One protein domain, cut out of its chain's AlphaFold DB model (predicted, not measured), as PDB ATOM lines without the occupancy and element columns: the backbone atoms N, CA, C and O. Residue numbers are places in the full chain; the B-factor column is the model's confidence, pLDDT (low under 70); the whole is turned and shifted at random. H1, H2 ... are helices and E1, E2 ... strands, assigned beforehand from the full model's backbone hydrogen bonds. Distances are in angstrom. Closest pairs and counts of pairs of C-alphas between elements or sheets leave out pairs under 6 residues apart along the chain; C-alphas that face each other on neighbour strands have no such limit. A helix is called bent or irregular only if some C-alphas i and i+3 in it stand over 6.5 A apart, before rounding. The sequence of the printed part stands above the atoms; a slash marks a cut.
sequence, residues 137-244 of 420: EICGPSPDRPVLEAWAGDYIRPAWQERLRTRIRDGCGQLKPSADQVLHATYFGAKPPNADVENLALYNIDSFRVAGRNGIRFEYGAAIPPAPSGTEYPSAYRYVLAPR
ATOM      1  N   GLU A 137      41.805   8.771 -36.461       91.56
ATOM      2  CA  GLU A 137      42.427  10.040 -36.801       91.56
ATOM      3  C   GLU A 137      43.061   9.907 -38.183       91.56
ATOM      4  O   GLU A 137      43.493   8.826 -38.578       91.56
ATOM      5  N   ILE A 138      43.069  10.988 -38.956       92.75
ATOM      6  CA  ILE A 138      43.735  11.017 -40.258       92.75
ATOM      7  C   ILE A 138      44.398  12.378 -40.424       92.75
ATOM      8  O   ILE A 138      43.826  13.400 -40.034       92.75
ATOM      9  N   CYS A 139      45.582  12.391 -41.013       93.25
ATOM     10  CA  CYS A 139      46.343  13.592 -41.300       93.25
ATOM     11  C   CYS A 139      46.800  13.563 -42.757       93.25
ATOM     12  O   CYS A 139      47.322  12.553 -43.229       93.25
ATOM     13  N   GLY A 140      46.622  14.687 -43.451       90.31
ATOM     14  CA  GLY A 140      47.043  14.847 -44.838       90.31
ATOM     15  C   GLY A 140      46.198  14.064 -45.863       90.31
ATOM     16  O   GLY A 140      45.131  13.550 -45.523       90.31
ATOM     17  N   PRO A 141      46.657  14.009 -47.128       89.62
ATOM     18  CA  PRO A 141      47.793  14.783 -47.631       89.62
ATOM     19  C   PRO A 141      47.468  16.283 -47.692       89.62
ATOM     20  O   PRO A 141      46.313  16.678 -47.832       89.62
ATOM     21  N   SER A 142      48.488  17.127 -47.574       86.12
ATOM     22  CA  SER A 142      48.397  18.575 -47.803       86.12
ATOM     23  C   SER A 142      49.445  19.008 -48.838       86.12
ATOM     24  O   SER A 142      50.371  18.239 -49.109       86.12
ATOM     25  N   PRO A 143      49.342  20.217 -49.427       77.00
ATOM     26  CA  PRO A 143      50.329  20.704 -50.395       77.00
ATOM     27  C   PRO A 143      51.776  20.665 -49.880       77.00
ATOM     28  O   PRO A 143      52.678  20.304 -50.630       77.00
ATOM     29  N   ASP A 144      51.981  20.954 -48.592       78.44
ATOM     30  CA  ASP A 144      53.307  20.981 -47.956       78.44
ATOM     31  C   ASP A 144      53.755  19.606 -47.427       78.44
ATOM     32  O   ASP A 144      54.923  19.402 -47.097       78.44
ATOM     33  N   ARG A 145      52.826  18.645 -47.326       83.12
ATOM     34  CA  ARG A 145      53.071  17.300 -46.799       83.12
ATOM     35  C   ARG A 145      52.314  16.269 -47.646       83.12
ATOM     36  O   ARG A 145      51.184  15.910 -47.296       83.12
ATOM     37  N   PRO A 146      52.920  15.737 -48.727       87.44
ATOM     38  CA  PRO A 146      52.320  14.713 -49.587       87.44
ATOM     39  C   PRO A 146      52.387  13.323 -48.928       87.44
ATOM     40  O   PRO A 146      52.855  12.343 -49.509       87.44
ATOM     41  N   VAL A 147      51.951  13.260 -47.671       95.12
ATOM     42  CA  VAL A 147      51.884  12.071 -46.832       95.12
ATOM     43  C   VAL A 147      50.478  12.015 -46.263       95.12
ATOM     44  O   VAL A 147      49.998  12.992 -45.690       95.12
ATOM     45  N   LEU A 148      49.839  10.866 -46.412       96.94
ATOM     46  CA  LEU A 148      48.614  10.529 -45.717       96.94
ATOM     47  C   LEU A 148      48.956   9.573 -44.577       96.94
ATOM     48  O   LEU A 148      49.524   8.507 -44.807       96.94
ATOM     49  N   GLU A 149      48.564   9.926 -43.363       97.12
ATOM     50  CA  GLU A 149      48.671   9.055 -42.197       97.12
ATOM     51  C   GLU A 149      47.294   8.858 -41.581       97.12
ATOM     52  O   GLU A 149      46.488   9.786 -41.532       97.12
ATOM     53  N   ALA A 150      47.021   7.647 -41.117       95.62
ATOM     54  CA  ALA A 150      45.775   7.302 -40.461       95.62
ATOM     55  C   ALA A 150      46.057   6.467 -39.217       95.62
ATOM     56  O   ALA A 150      46.901   5.579 -39.256       95.62
ATOM     57  N   TRP A 151      45.304   6.699 -38.151       95.00
ATOM     58  CA  TRP A 151      45.348   5.926 -36.916       95.00
ATOM     59  C   TRP A 151      43.955   5.413 -36.593       95.00
ATOM     60  O   TRP A 151      42.958   6.104 -36.828       95.00
ATOM     61  N   ALA A 152      43.874   4.196 -36.071       91.31
ATOM     62  CA  ALA A 152      42.606   3.517 -35.870       91.31
ATOM     63  C   ALA A 152      42.615   2.646 -34.616       91.31
ATOM     64  O   ALA A 152      43.631   2.048 -34.266       91.31
ATOM     65  N   GLY A 153      41.453   2.568 -33.958       87.00
ATOM     66  CA  GLY A 153      41.208   1.678 -32.818       87.00
ATOM     67  C   GLY A 153      41.266   0.182 -33.151       87.00
ATOM     68  O   GLY A 153      41.333  -0.631 -32.237       87.00
ATOM     69  N   ASP A 154      41.253  -0.171 -34.435       83.75
ATOM     70  CA  ASP A 154      41.460  -1.522 -34.965       83.75
ATOM     71  C   ASP A 154      41.907  -1.416 -36.434       83.75
ATOM     72  O   ASP A 154      41.765  -0.349 -37.045       83.75
ATOM     73  N   TYR A 155      42.405  -2.494 -37.034       83.25
ATOM     74  CA  TYR A 155      42.728  -2.492 -38.457       83.25
ATOM     75  C   TYR A 155      41.466  -2.510 -39.339       83.25
ATOM     76  O   TYR A 155      40.384  -2.946 -38.934       83.25
ATOM     77  N   ILE A 156      41.585  -2.012 -40.572       79.94
ATOM     78  CA  ILE A 156      40.458  -1.841 -41.485       79.94
ATOM     79  C   ILE A 156      40.038  -3.213 -42.000       79.94
ATOM     80  O   ILE A 156      40.769  -3.881 -42.730       79.94
ATOM     81  N   ARG A 157      38.813  -3.602 -41.639       68.12
ATOM     82  CA  ARG A 157      38.107  -4.766 -42.177       68.12
ATOM     83  C   ARG A 157      36.899  -4.315 -43.006       68.12
ATOM     84  O   ARG A 157      36.309  -3.284 -42.671       68.12
ATOM     85  N   PRO A 158      36.487  -5.079 -44.037       50.19
ATOM     86  CA  PRO A 158      35.459  -4.664 -45.000       50.19
ATOM     87  C   PRO A 158      34.076  -4.287 -44.437       50.19
ATOM     88  O   PRO A 158      33.289  -3.711 -45.177       50.19
ATOM     89  N   ALA A 159      33.764  -4.589 -43.169       48.81
ATOM     90  CA  ALA A 159      32.428  -4.386 -42.601       48.81
ATOM     91  C   ALA A 159      32.285  -3.167 -41.662       48.81
ATOM     92  O   ALA A 159      31.189  -2.624 -41.561       48.81
ATOM     93  N   TRP A 160      33.340  -2.709 -40.966       52.41
ATOM     94  CA  TRP A 160      33.155  -1.824 -39.788       52.41
ATOM     95  C   TRP A 160      33.845  -0.452 -39.857       52.41
ATOM     96  O   TRP A 160      33.443   0.464 -39.144       52.41
ATOM     97  N   GLN A 161      34.840  -0.256 -40.732       65.12
ATOM     98  CA  GLN A 161      35.589   1.011 -40.835       65.12
ATOM     99  C   GLN A 161      35.451   1.708 -42.202       65.12
ATOM    100  O   GLN A 161      36.376   2.380 -42.662       65.12
ATOM    101  N   GLU A 162      34.284   1.604 -42.847       74.19
ATOM    102  CA  GLU A 162      34.046   2.161 -44.192       74.19
ATOM    103  C   GLU A 162      34.346   3.668 -44.274       74.19
ATOM    104  O   GLU A 162      34.896   4.153 -45.265       74.19
ATOM    105  N   ARG A 163      34.076   4.418 -43.195       81.12
ATOM    106  CA  ARG A 163      34.397   5.851 -43.121       81.12
ATOM    107  C   ARG A 163      35.902   6.113 -43.174       81.12
ATOM    108  O   ARG A 163      36.326   7.004 -43.905       81.12
ATOM    109  N   LEU A 164      36.709   5.380 -42.404       86.88
ATOM    110  CA  LEU A 164      38.164   5.556 -42.418       86.88
ATOM    111  C   LEU A 164      38.746   5.107 -43.757       86.88
ATOM    112  O   LEU A 164      39.527   5.838 -44.357       86.88
ATOM    113  N   ARG A 165      38.294   3.954 -44.257       88.62
ATOM    114  CA  ARG A 165      38.664   3.433 -45.573       88.62
ATOM    115  C   ARG A 165      38.411   4.453 -46.683       88.62
ATOM    116  O   ARG A 165      39.297   4.701 -47.493       88.62
ATOM    117  N   THR A 166      37.228   5.068 -46.696       88.38
ATOM    118  CA  THR A 166      36.862   6.099 -47.678       88.38
ATOM    119  C   THR A 166      37.777   7.314 -47.563       88.38
ATOM    120  O   THR A 166      38.329   7.753 -48.563       88.38
ATOM    121  N   ARG A 167      38.045   7.802 -46.345       91.62
ATOM    122  CA  ARG A 167      38.964   8.934 -46.137       91.62
ATOM    123  C   ARG A 167      40.392   8.621 -46.582       91.62
ATOM    124  O   ARG A 167      41.045   9.489 -47.152       91.62
ATOM    125  N   ILE A 168      40.867   7.396 -46.351       94.19
ATOM    126  CA  ILE A 168      42.177   6.958 -46.843       94.19
ATOM    127  C   ILE A 168      42.187   6.916 -48.370       94.19
ATOM    128  O   ILE A 168      43.112   7.440 -48.982       94.19
ATOM    129  N   ARG A 169      41.149   6.348 -48.994       93.00
ATOM    130  CA  ARG A 169      40.995   6.315 -50.455       93.00
ATOM    131  C   ARG A 169      41.019   7.724 -51.051       93.00
ATOM    132  O   ARG A 169      41.788   7.975 -51.975       93.00
ATOM    133  N   ASP A 170      40.234   8.640 -50.494       92.12
ATOM    134  CA  ASP A 170      40.140  10.024 -50.963       92.12
ATOM    135  C   ASP A 170      41.462  10.781 -50.776       92.12
ATOM    136  O   ASP A 170      41.872  11.550 -51.648       92.12
ATOM    137  N   GLY A 171      42.158  10.549 -49.659       94.50
ATOM    138  CA  GLY A 171      43.489  11.098 -49.410       94.50
ATOM    139  C   GLY A 171      44.523  10.560 -50.399       94.50
ATOM    140  O   GLY A 171      45.219  11.330 -51.056       94.50
ATOM    141  N   CYS A 172      44.576   9.245 -50.598       95.38
ATOM    142  CA  CYS A 172      45.449   8.619 -51.591       95.38
ATOM    143  C   CYS A 172      45.138   9.098 -53.017       95.38
ATOM    144  O   CYS A 172      46.057   9.301 -53.802       95.38
ATOM    145  N   GLY A 173      43.872   9.361 -53.355       94.00
ATOM    146  CA  GLY A 173      43.484   9.933 -54.649       94.00
ATOM    147  C   GLY A 173      44.079  11.320 -54.933       94.00
ATOM    148  O   GLY A 173      44.180  11.720 -56.093       94.00
ATOM    149  N   GLN A 174      44.512  12.043 -53.895       94.62
ATOM    150  CA  GLN A 174      45.172  13.348 -54.013       94.62
ATOM    151  C   GLN A 174      46.697  13.241 -54.168       94.62
ATOM    152  O   GLN A 174      47.329  14.200 -54.612       94.62
ATOM    153  N   LEU A 175      47.296  12.085 -53.859       95.50
ATOM    154  CA  LEU A 175      48.723  11.838 -54.061       95.50
ATOM    155  C   LEU A 175      49.000  11.602 -55.552       95.50
ATOM    156  O   LEU A 175      48.632  10.573 -56.117       95.50
ATOM    157  N   LYS A 176      49.663  12.564 -56.202       95.00
ATOM    158  CA  LYS A 176      49.995  12.516 -57.634       95.00
ATOM    159  C   LYS A 176      51.509  12.325 -57.817       95.00
ATOM    160  O   LYS A 176      52.232  13.317 -57.750       95.00
ATOM    161  N   PRO A 177      52.004  11.095 -58.054       94.81
ATOM    162  CA  PRO A 177      53.441  10.844 -58.185       94.81
ATOM    163  C   PRO A 177      54.015  11.466 -59.454       94.81
ATOM    164  O   PRO A 177      53.416  11.350 -60.524       94.81
ATOM    165  N   SER A 178      55.202  12.056 -59.369       95.25
ATOM    166  CA  SER A 178      56.063  12.297 -60.539       95.25
ATOM    167  C   SER A 178      56.572  10.968 -61.129       95.25
ATOM    168  O   SER A 178      56.359   9.912 -60.540       95.25
ATOM    169  N   ALA A 179      57.174  10.980 -62.322       93.19
ATOM    170  CA  ALA A 179      57.539   9.756 -63.055       93.19
ATOM    171  C   ALA A 179      58.520   8.836 -62.296       93.19
ATOM    172  O   ALA A 179      58.511   7.621 -62.488       93.19
ATOM    173  N   ASP A 180      59.341   9.407 -61.420       95.44
ATOM    174  CA  ASP A 180      60.329   8.737 -60.579       95.44
ATOM    175  C   ASP A 180      59.812   8.434 -59.164       95.44
ATOM    176  O   ASP A 180      60.582   7.985 -58.321       95.44
ATOM    177  N   GLN A 181      58.519   8.634 -58.895       96.81
ATOM    178  CA  GLN A 181      57.897   8.336 -57.605       96.81
ATOM    179  C   GLN A 181      56.920   7.168 -57.683       96.81
ATOM    180  O   GLN A 181      56.206   6.995 -58.671       96.81
ATOM    181  N   VAL A 182      56.843   6.410 -56.593       97.50
ATOM    182  CA  VAL A 182      55.908   5.299 -56.376       97.50
ATOM    183  C   VAL A 182      55.117   5.522 -55.092       97.50
ATOM    184  O   VAL A 182      55.568   6.244 -54.199       97.50
ATOM    185  N   LEU A 183      53.947   4.894 -54.977       98.12
ATOM    186  CA  LEU A 183      53.239   4.845 -53.700       98.12
ATOM    187  C   LEU A 183      53.986   3.905 -52.754       98.12
ATOM    188  O   LEU A 183      54.197   2.750 -53.102       98.12
ATOM    189  N   HIS A 184      54.320   4.371 -51.557       98.25
ATOM    190  CA  HIS A 184      54.830   3.548 -50.470       98.25
ATOM    191  C   HIS A 184      53.792   3.484 -49.342       98.25
ATOM    192  O   HIS A 184      53.471   4.510 -48.736       98.25
ATOM    193  N   ALA A 185      53.236   2.293 -49.107       98.31
ATOM    194  CA  ALA A 185      52.196   2.020 -48.121       98.31
ATOM    195  C   ALA A 185      52.741   1.203 -46.939       98.31
ATOM    196  O   ALA A 185      53.225   0.089 -47.108       98.31
ATOM    197  N   THR A 186      52.611   1.709 -45.721       98.25
ATOM    198  CA  THR A 186      53.083   1.022 -44.515       98.25
ATOM    199  C   THR A 186      51.920   0.781 -43.568       98.25
ATOM    200  O   THR A 186      51.185   1.716 -43.242       98.25
ATOM    201  N   TYR A 187      51.773  -0.457 -43.096       97.31
ATOM    202  CA  TYR A 187      50.885  -0.788 -41.981       97.31
ATOM    203  C   TYR A 187      51.694  -0.922 -40.689       97.31
ATOM    204  O   TYR A 187      52.737  -1.577 -40.667       97.31
ATOM    205  N   PHE A 188      51.188  -0.337 -39.607       96.12
ATOM    206  CA  PHE A 188      51.741  -0.432 -38.262       96.12
ATOM    207  C   PHE A 188      50.686  -0.984 -37.306       96.12
ATOM    208  O   PHE A 188      49.518  -0.606 -37.376       96.12
ATOM    209  N   GLY A 189      51.112  -1.818 -36.361       93.44
ATOM    210  CA  GLY A 189      50.241  -2.400 -35.344       93.44
ATOM    211  C   GLY A 189      50.367  -3.912 -35.291       93.44
ATOM    212  O   GLY A 189      51.173  -4.501 -36.005       93.44
ATOM    213  N   ALA A 190      49.574  -4.558 -34.439       88.00
ATOM    214  CA  ALA A 190      49.570  -6.014 -34.381       88.00
ATOM    215  C   ALA A 190      49.099  -6.596 -35.726       88.00
ATOM    216  O   ALA A 190      48.061  -6.194 -36.259       88.00
ATOM    217  N   LYS A 191      49.866  -7.548 -36.269       85.31
ATOM    218  CA  LYS A 191      49.470  -8.353 -37.429       85.31
ATOM    219  C   LYS A 191      48.723  -9.593 -36.929       85.31
ATOM    220  O   LYS A 191      49.332 -10.386 -36.206       85.31
ATOM    221  N   PRO A 192      47.436  -9.788 -37.272       78.38
ATOM    222  CA  PRO A 192      46.734 -11.017 -36.924       78.38
ATOM    223  C   PRO A 192      47.461 -12.262 -37.468       78.38
ATOM    224  O   PRO A 192      48.150 -12.175 -38.493       78.38
ATOM    225  N   PRO A 193      47.304 -13.432 -36.822       68.31
ATOM    226  CA  PRO A 193      47.813 -14.689 -37.364       68.31
ATOM    227  C   PRO A 193      47.289 -14.900 -38.790       68.31
ATOM    228  O   PRO A 193      46.097 -14.724 -39.034       68.31
ATOM    229  N   ASN A 194      48.176 -15.252 -39.725       67.06
ATOM    230  CA  ASN A 194      47.869 -15.447 -41.151       67.06
ATOM    231  C   ASN A 194      47.310 -14.216 -41.893       67.06
ATOM    232  O   ASN A 194      46.754 -14.375 -42.971       67.06
ATOM    233  N   ALA A 195      47.406 -13.006 -41.330       77.19
ATOM    234  CA  ALA A 195      47.106 -11.793 -42.083       77.19
ATOM    235  C   ALA A 195      48.316 -11.362 -42.911       77.19
ATOM    236  O   ALA A 195      49.448 -11.356 -42.414       77.19
ATOM    237  N   ASP A 196      48.045 -10.916 -44.126       86.75
ATOM    238  CA  ASP A 196      49.072 -10.508 -45.077       86.75
ATOM    239  C   ASP A 196      49.212  -8.988 -45.070       86.75
ATOM    240  O   ASP A 196      48.251  -8.243 -44.829       86.75
ATOM    241  N   VAL A 197      50.427  -8.498 -45.293       91.00
ATOM    242  CA  VAL A 197      50.710  -7.063 -45.180       91.00
ATOM    243  C   VAL A 197      50.004  -6.285 -46.283       91.00
ATOM    244  O   VAL A 197      49.448  -5.221 -46.019       91.00
ATOM    245  N   GLU A 198      49.948  -6.817 -47.501       90.75
ATOM    246  CA  GLU A 198      49.202  -6.227 -48.608       90.75
ATOM    247  C   GLU A 198      47.693  -6.242 -48.346       90.75
ATOM    248  O   GLU A 198      46.995  -5.311 -48.745       90.75
ATOM    249  N   ASN A 199      47.174  -7.232 -47.614       87.19
ATOM    250  CA  ASN A 199      45.774  -7.248 -47.192       87.19
ATOM    251  C   ASN A 199      45.454  -6.127 -46.196       87.19
ATOM    252  O   ASN A 199      44.385  -5.512 -46.279       87.19
ATOM    253  N   LEU A 200      46.382  -5.841 -45.284       90.81
ATOM    254  CA  LEU A 200      46.245  -4.794 -44.272       90.81
ATOM    255  C   LEU A 200      46.468  -3.393 -44.856       90.81
ATOM    256  O   LEU A 200      45.722  -2.470 -44.544       90.81
ATOM    257  N   ALA A 201      47.476  -3.232 -45.713       93.31
ATOM    258  CA  ALA A 201      47.901  -1.935 -46.228       93.31
ATOM    259  C   ALA A 201      47.255  -1.552 -47.568       93.31
ATOM    260  O   ALA A 201      47.214  -0.369 -47.893       93.31
ATOM    261  N   LEU A 202      46.788  -2.516 -48.374       92.50
ATOM    262  CA  LEU A 202      46.386  -2.263 -49.761       92.50
ATOM    263  C   LEU A 202      45.003  -2.826 -50.118       92.50
ATOM    264  O   LEU A 202      44.067  -2.060 -50.343       92.50
ATOM    265  N   TYR A 203      44.861  -4.153 -50.191       86.06
ATOM    266  CA  TYR A 203      43.731  -4.835 -50.840       86.06
ATOM    267  C   TYR A 203      42.368  -4.434 -50.257       86.06
ATOM    268  O   TYR A 203      41.423  -4.140 -50.992       86.06
ATOM    269  N   ASN A 204      42.273  -4.345 -48.928       85.44
ATOM    270  CA  ASN A 204      41.039  -3.958 -48.245       85.44
ATOM    271  C   ASN A 204      40.772  -2.444 -48.257       85.44
ATOM    272  O   ASN A 204      39.757  -1.998 -47.726       85.44
ATOM    273  N   ILE A 205      41.638  -1.641 -48.877       88.00
ATOM    274  CA  ILE A 205      41.559  -0.180 -48.885       88.00
ATOM    275  C   ILE A 205      41.048   0.312 -50.240       88.00
ATOM    276  O   ILE A 205      39.887   0.737 -50.351       88.00
ATOM    277  N   ASP A 206      41.887   0.218 -51.270       88.31
ATOM    278  CA  ASP A 206      41.636   0.737 -52.612       88.31
ATOM    279  C   ASP A 206      42.531   0.053 -53.667       88.31
ATOM    280  O   ASP A 206      43.455  -0.690 -53.357       88.31
ATOM    281  N   SER A 207      42.262   0.325 -54.942       86.00
ATOM    282  CA  SER A 207      43.116  -0.044 -56.075       86.00
ATOM    283  C   SER A 207      44.351   0.850 -56.248       86.00
ATOM    284  O   SER A 207      45.260   0.488 -56.997       86.00
ATOM    285  N   PHE A 208      44.373   2.033 -55.619       94.38
ATOM    286  CA  PHE A 208      45.441   3.033 -55.720       94.38
ATOM    287  C   PHE A 208      45.785   3.432 -57.161       94.38
ATOM    288  O   PHE A 208      46.935   3.743 -57.468       94.38
ATOM    289  N   ARG A 209      44.787   3.464 -58.056       92.19
ATOM    290  CA  ARG A 209      44.963   3.797 -59.482       92.19
ATOM    291  C   ARG A 209      45.759   5.089 -59.715       92.19
ATOM    292  O   ARG A 209      46.539   5.148 -60.657       92.19
ATOM    293  N   VAL A 210      45.552   6.118 -58.887       93.44
ATOM    294  CA  VAL A 210      46.226   7.421 -59.032       93.44
ATOM    295  C   VAL A 210      47.602   7.411 -58.364       93.44
ATOM    296  O   VAL A 210      48.613   7.556 -59.049       93.44
ATOM    297  N   ALA A 211      47.650   7.203 -57.044       96.06
ATOM    298  CA  ALA A 211      48.892   7.256 -56.272       96.06
ATOM    299  C   ALA A 211      49.912   6.191 -56.685       96.06
ATOM    300  O   ALA A 211      51.111   6.441 -56.689       96.06
ATOM    301  N   GLY A 212      49.432   5.006 -57.055       96.00
ATOM    302  CA  GLY A 212      50.257   3.869 -57.436       96.00
ATOM    303  C   GLY A 212      50.597   3.806 -58.921       96.00
ATOM    304  O   GLY A 212      51.143   2.793 -59.333       96.00
ATOM    305  N   ARG A 213      50.287   4.822 -59.746       94.06
ATOM    306  CA  ARG A 213      50.363   4.742 -61.227       94.06
ATOM    307  C   ARG A 213      51.726   4.349 -61.817       94.06
ATOM    308  O   ARG A 213      51.764   3.857 -62.940       94.06
ATOM    309  N   ASN A 214      52.821   4.533 -61.081       94.44
ATOM    310  CA  ASN A 214      54.173   4.141 -61.510       94.44
ATOM    311  C   ASN A 214      54.700   2.881 -60.794       94.44
ATOM    312  O   ASN A 214      55.798   2.407 -61.102       94.44
ATOM    313  N   GLY A 215      53.951   2.365 -59.819       96.56
ATOM    314  CA  GLY A 215      54.347   1.273 -58.941       96.56
ATOM    315  C   GLY A 215      53.840   1.459 -57.511       96.56
ATOM    316  O   GLY A 215      53.458   2.560 -57.098       96.56
ATOM    317  N   ILE A 216      53.844   0.359 -56.764       98.19
ATOM    318  CA  ILE A 216      53.443   0.283 -55.360       98.19
ATOM    319  C   ILE A 216      54.526  -0.463 -54.585       98.19
ATOM    320  O   ILE A 216      54.911  -1.571 -54.950       98.19
ATOM    321  N   ARG A 217      54.974   0.134 -53.489       98.38
ATOM    322  CA  ARG A 217      55.797  -0.478 -52.453       98.38
ATOM    323  C   ARG A 217      54.959  -0.601 -51.187       98.38
ATOM    324  O   ARG A 217      54.190   0.308 -50.877       98.38
ATOM    325  N   PHE A 218      55.098  -1.694 -50.453       98.19
ATOM    326  CA  PHE A 218      54.470  -1.856 -49.151       98.19
ATOM    327  C   PHE A 218      55.397  -2.507 -48.134       98.19
ATOM    328  O   PHE A 218      56.290  -3.264 -48.505       98.19
ATOM    329  N   GLU A 219      55.172  -2.242 -46.849       96.69
ATOM    330  CA  GLU A 219      55.900  -2.915 -45.775       96.69
ATOM    331  C   GLU A 219      55.150  -2.947 -44.438       96.69
ATOM    332  O   GLU A 219      54.242  -2.154 -44.170       96.69
ATOM    333  N   TYR A 220      55.559  -3.883 -43.585       96.88
ATOM    334  CA  TYR A 220      55.123  -3.991 -42.201       96.88
ATOM    335  C   TYR A 220      56.046  -3.193 -41.282       96.88
ATOM    336  O   TYR A 220      57.204  -3.569 -41.066       96.88
ATOM    337  N   GLY A 221      55.525  -2.106 -40.720       95.00
ATOM    338  CA  GLY A 221      56.283  -1.151 -39.921       95.00
ATOM    339  C   GLY A 221      56.735  -1.678 -38.555       95.00
ATOM    340  O   GLY A 221      56.193  -2.648 -38.016       95.00
ATOM    341  N   ALA A 222      57.759  -1.036 -37.984       89.62
ATOM    342  CA  ALA A 222      58.353  -1.441 -36.706       89.62
ATOM    343  C   ALA A 222      57.525  -1.010 -35.491       89.62
ATOM    344  O   ALA A 222      57.214  -1.840 -34.637       89.62
ATOM    345  N   ALA A 223      57.178   0.275 -35.414       91.94
ATOM    346  CA  ALA A 223      56.450   0.866 -34.299       91.94
ATOM    347  C   ALA A 223      55.384   1.835 -34.811       91.94
ATOM    348  O   ALA A 223      55.578   2.492 -35.832       91.94
ATOM    349  N   ILE A 224      54.264   1.915 -34.095       94.31
ATOM    350  CA  ILE A 224      53.161   2.815 -34.436       94.31
ATOM    351  C   ILE A 224      53.641   4.264 -34.252       94.31
ATOM    352  O   ILE A 224      54.065   4.609 -33.145       94.31
ATOM    353  N   PRO A 225      53.599   5.115 -35.294       93.31
ATOM    354  CA  PRO A 225      53.958   6.521 -35.150       93.31
ATOM    355  C   PRO A 225      52.961   7.239 -34.226       93.31
ATOM    356  O   PRO A 225      51.776   6.893 -34.233       93.31
ATOM    357  N   PRO A 226      53.391   8.249 -33.449       93.69
ATOM    358  CA  PRO A 226      52.491   8.990 -32.571       93.69
ATOM    359  C   PRO A 226      51.420   9.728 -33.384       93.69
ATOM    360  O   PRO A 226      51.725  10.345 -34.406       93.69
ATOM    361  N   ALA A 227      50.169   9.681 -32.921       93.69
ATOM    362  CA  ALA A 227      49.090  10.451 -33.529       93.69
ATOM    363  C   ALA A 227      49.227  11.950 -33.190       93.69
ATOM    364  O   ALA A 227      49.642  12.276 -32.073       93.69
ATOM    365  N   PRO A 228      48.846  12.874 -34.092       90.88
ATOM    366  CA  PRO A 228      48.911  14.315 -33.842       90.88
ATOM    367  C   PRO A 228      48.133  14.767 -32.601       90.88
ATOM    368  O   PRO A 228      48.572  15.678 -31.903       90.88
ATOM    369  N   SER A 229      47.008  14.114 -32.292       90.75
ATOM    370  CA  SER A 229      46.243  14.379 -31.066       90.75
ATOM    371  C   SER A 229      46.928  13.921 -29.769       90.75
ATOM    372  O   SER A 229      46.434  14.225 -28.686       90.75
ATOM    373  N   GLY A 230      48.020  13.155 -29.858       91.50
ATOM    374  CA  GLY A 230      48.638  12.463 -28.725       91.50
ATOM    375  C   GLY A 230      47.860  11.230 -28.245       91.50
ATOM    376  O   GLY A 230      48.281  10.584 -27.289       91.50
ATOM    377  N   THR A 231      46.740  10.883 -28.890       90.25
ATOM    378  CA  THR A 231      45.970   9.674 -28.567       90.25
ATOM    379  C   THR A 231      46.731   8.426 -29.017       90.25
ATOM    380  O   THR A 231      47.230   8.360 -30.140       90.25
ATOM    381  N   GLU A 232      46.790   7.407 -28.163       92.06
ATOM    382  CA  GLU A 232      47.361   6.110 -28.529       92.06
ATOM    383  C   GLU A 232      46.362   5.280 -29.339       92.06
ATOM    384  O   GLU A 232      45.200   5.127 -28.957       92.06
ATOM    385  N   TYR A 233      46.835   4.700 -30.442       92.31
ATOM    386  CA  TYR A 233      46.052   3.820 -31.304       92.31
ATOM    387  C   TYR A 233      46.782   2.487 -31.516       92.31
ATOM    388  O   TYR A 233      48.005   2.489 -31.650       92.31
ATOM    389  N   PRO A 234      46.063   1.352 -31.578       91.44
ATOM    390  CA  PRO A 234      46.656   0.032 -31.810       91.44
ATOM    391  C   PRO A 234      47.031  -0.241 -33.273       91.44
ATOM    392  O   PRO A 234      47.771  -1.191 -33.540       91.44
ATOM    393  N   SER A 235      46.544   0.569 -34.218       92.94
ATOM    394  CA  SER A 235      46.869   0.445 -35.640       92.94
ATOM    395  C   SER A 235      47.104   1.808 -36.278       92.94
ATOM    396  O   SER A 235      46.420   2.784 -35.957       92.94
ATOM    397  N   ALA A 236      48.035   1.862 -37.227       96.06
ATOM    398  CA  ALA A 236      48.249   3.025 -38.073       96.06
ATOM    399  C   ALA A 236      48.615   2.640 -39.509       96.06
ATOM    400  O   ALA A 236      49.074   1.533 -39.789       96.06
ATOM    401  N   TYR A 237      48.429   3.590 -40.413       97.38
ATOM    402  CA  TYR A 237      48.703   3.475 -41.835       97.38
ATOM    403  C   TYR A 237      49.459   4.710 -42.285       97.38
ATOM    404  O   TYR A 237      49.138   5.821 -41.861       97.38
ATOM    405  N   ARG A 238      50.409   4.527 -43.194       97.88
ATOM    406  CA  ARG A 238      51.110   5.623 -43.857       97.88
ATOM    407  C   ARG A 238      51.144   5.371 -45.351       97.88
ATOM    408  O   ARG A 238      51.547   4.299 -45.779       97.88
ATOM    409  N   TYR A 239      50.767   6.376 -46.127       98.25
ATOM    410  CA  TYR A 239      50.831   6.376 -47.581       98.25
ATOM    411  C   TYR A 239      51.605   7.612 -48.018       98.25
ATOM    412  O   TYR A 239      51.201   8.743 -47.747       98.25
ATOM    413  N   VAL A 240      52.739   7.403 -48.674       97.38
ATOM    414  CA  VAL A 240      53.632   8.480 -49.112       97.38
ATOM    415  C   VAL A 240      54.096   8.239 -50.539       97.38
ATOM    416  O   VAL A 240      54.176   7.101 -50.992       97.38
ATOM    417  N   LEU A 241      54.425   9.313 -51.248       97.12
ATOM    418  CA  LEU A 241      55.147   9.223 -52.510       97.12
ATOM    419  C   LEU A 241      56.648   9.120 -52.229       97.12
ATOM    420  O   LEU A 241      57.243  10.051 -51.689       97.12
ATOM    421  N   ALA A 242      57.251   7.991 -52.583       96.19
ATOM    422  CA  ALA A 242      58.665   7.712 -52.354       96.19
ATOM    423  C   ALA A 242      59.432   7.612 -53.682       96.19
ATOM    424  O   ALA A 242      58.835   7.238 -54.694       96.19
ATOM    425  N   PRO A 243      60.750   7.889 -53.703       97.00
ATOM    426  CA  PRO A 243      61.571   7.652 -54.884       97.00
ATOM    427  C   PRO A 243      61.509   6.187 -55.330       97.00
ATOM    428  O   PRO A 243      61.641   5.259 -54.520       97.00
ATOM    429  N   ARG A 244      61.375   5.976 -56.639       96.12
ATOM    430  CA  ARG A 244      61.380   4.660 -57.286       96.12
ATOM    431  C   ARG A 244      62.686   3.911 -57.036       96.12
ATOM    432  O   ARG A 244      62.657   2.699 -56.884       96.12
TER     433      ARG A 244
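This is residues 137 to 244 of the 420 residues of an uncharacterized protein of Mycolicibacterium porcinum (UniProt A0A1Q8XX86). One twisted sheet of five strands has two helices over one face: the long helix H1 runs along E2 toward one edge, and the short helix H2 sits over the other edge region, at E3 and E4. The opposite face bears no named helix, and the long link of residues 221 to 234 leads from edge strand E4 back to E5 in the middle of the sheet. The printed part has 108 residues, with two named helices and five named strands in the order E1, E2, H1, E3, H2, E4, E5; the sheet is mixed, in the order E1, E2, E5, E3, E4. The class is mixed, helices and strands, with 53 residues, under half, in named elements. The whole is compact, with a radius of gyration of the C-alphas of 12.9 A and spans of 35 by 31 by 26 A.

Start at E1, residues 137 to 139, an edge strand that forms an antiparallel hairpin with E2, residues 147 to 152; look for N 139 and O 149, 2.8 A apart. Next comes H1, residues 162 to 174, over E2 at a height over the sheet of 9.5 A; it runs along the strands, at 2 degrees to E2 on the local plane, and the closest C-alphas of the two are those of Leu 148 and Gly 171, 6.3 A apart. E3, residues 181 to 189, follows, then H2, residues 197 to 203, on the same face as H1 but apart from it. H2 has a height over the sheet of 7.9 A and runs slantwise to the strands, at 36 degrees to E3 on the local plane; its closest C-alphas to E3 are those of Ala 201 and Tyr 187, 5.3 A apart. It is irregular, with C-alphas 200 and 203 7.0 A apart. E4, residues 215 to 220, is the other edge strand and is parallel to E3, with N 185 and O 217 at 2.8 A; H2 lies only just over E4, with 3 of its 7 C-alphas falling on it. E5, residues 235 to 243, is antiparallel to E2, with N 237 and O 150 at 2.8 A, and to E3, with N 184 and O 240 at 2.8 A. H1 and H2 on one face of the sheet make two layers. E3, H2 and E4 form a strand-helix-strand unit, two parallel neighbour strands with a helix between them in the chain; E2, H1 and E3 form a split one, with E5 between the strands, and both crossovers are right-handed. O i to N i+4 pairs are within hydrogen-bond range in 8 of 9 cases in H1 and 2 of 3 in H2.

Find C-alpha 137 at (42.427, 10.040, -36.801), where E1 begins. E2 measures 16.7 A from first to last C-alpha, and H1, from C-alpha 162 at (34.046, 2.161, -44.192), 18.6 A. E3 measures 25.9 A, E4 17.6 A and E5 25.3 A, the last ending at C-alpha 243, (61.571, 7.652, -54.884).

The two C-alphas farthest apart are those of Pro 143 and Pro 193, at 37.8 A. The printed part has no cut; the links from H2 to E4 and from E4 to E5 are long. The mean pLDDT of the printed part is 89.9, with residues 157 to 161 and 193 to 194 under 70.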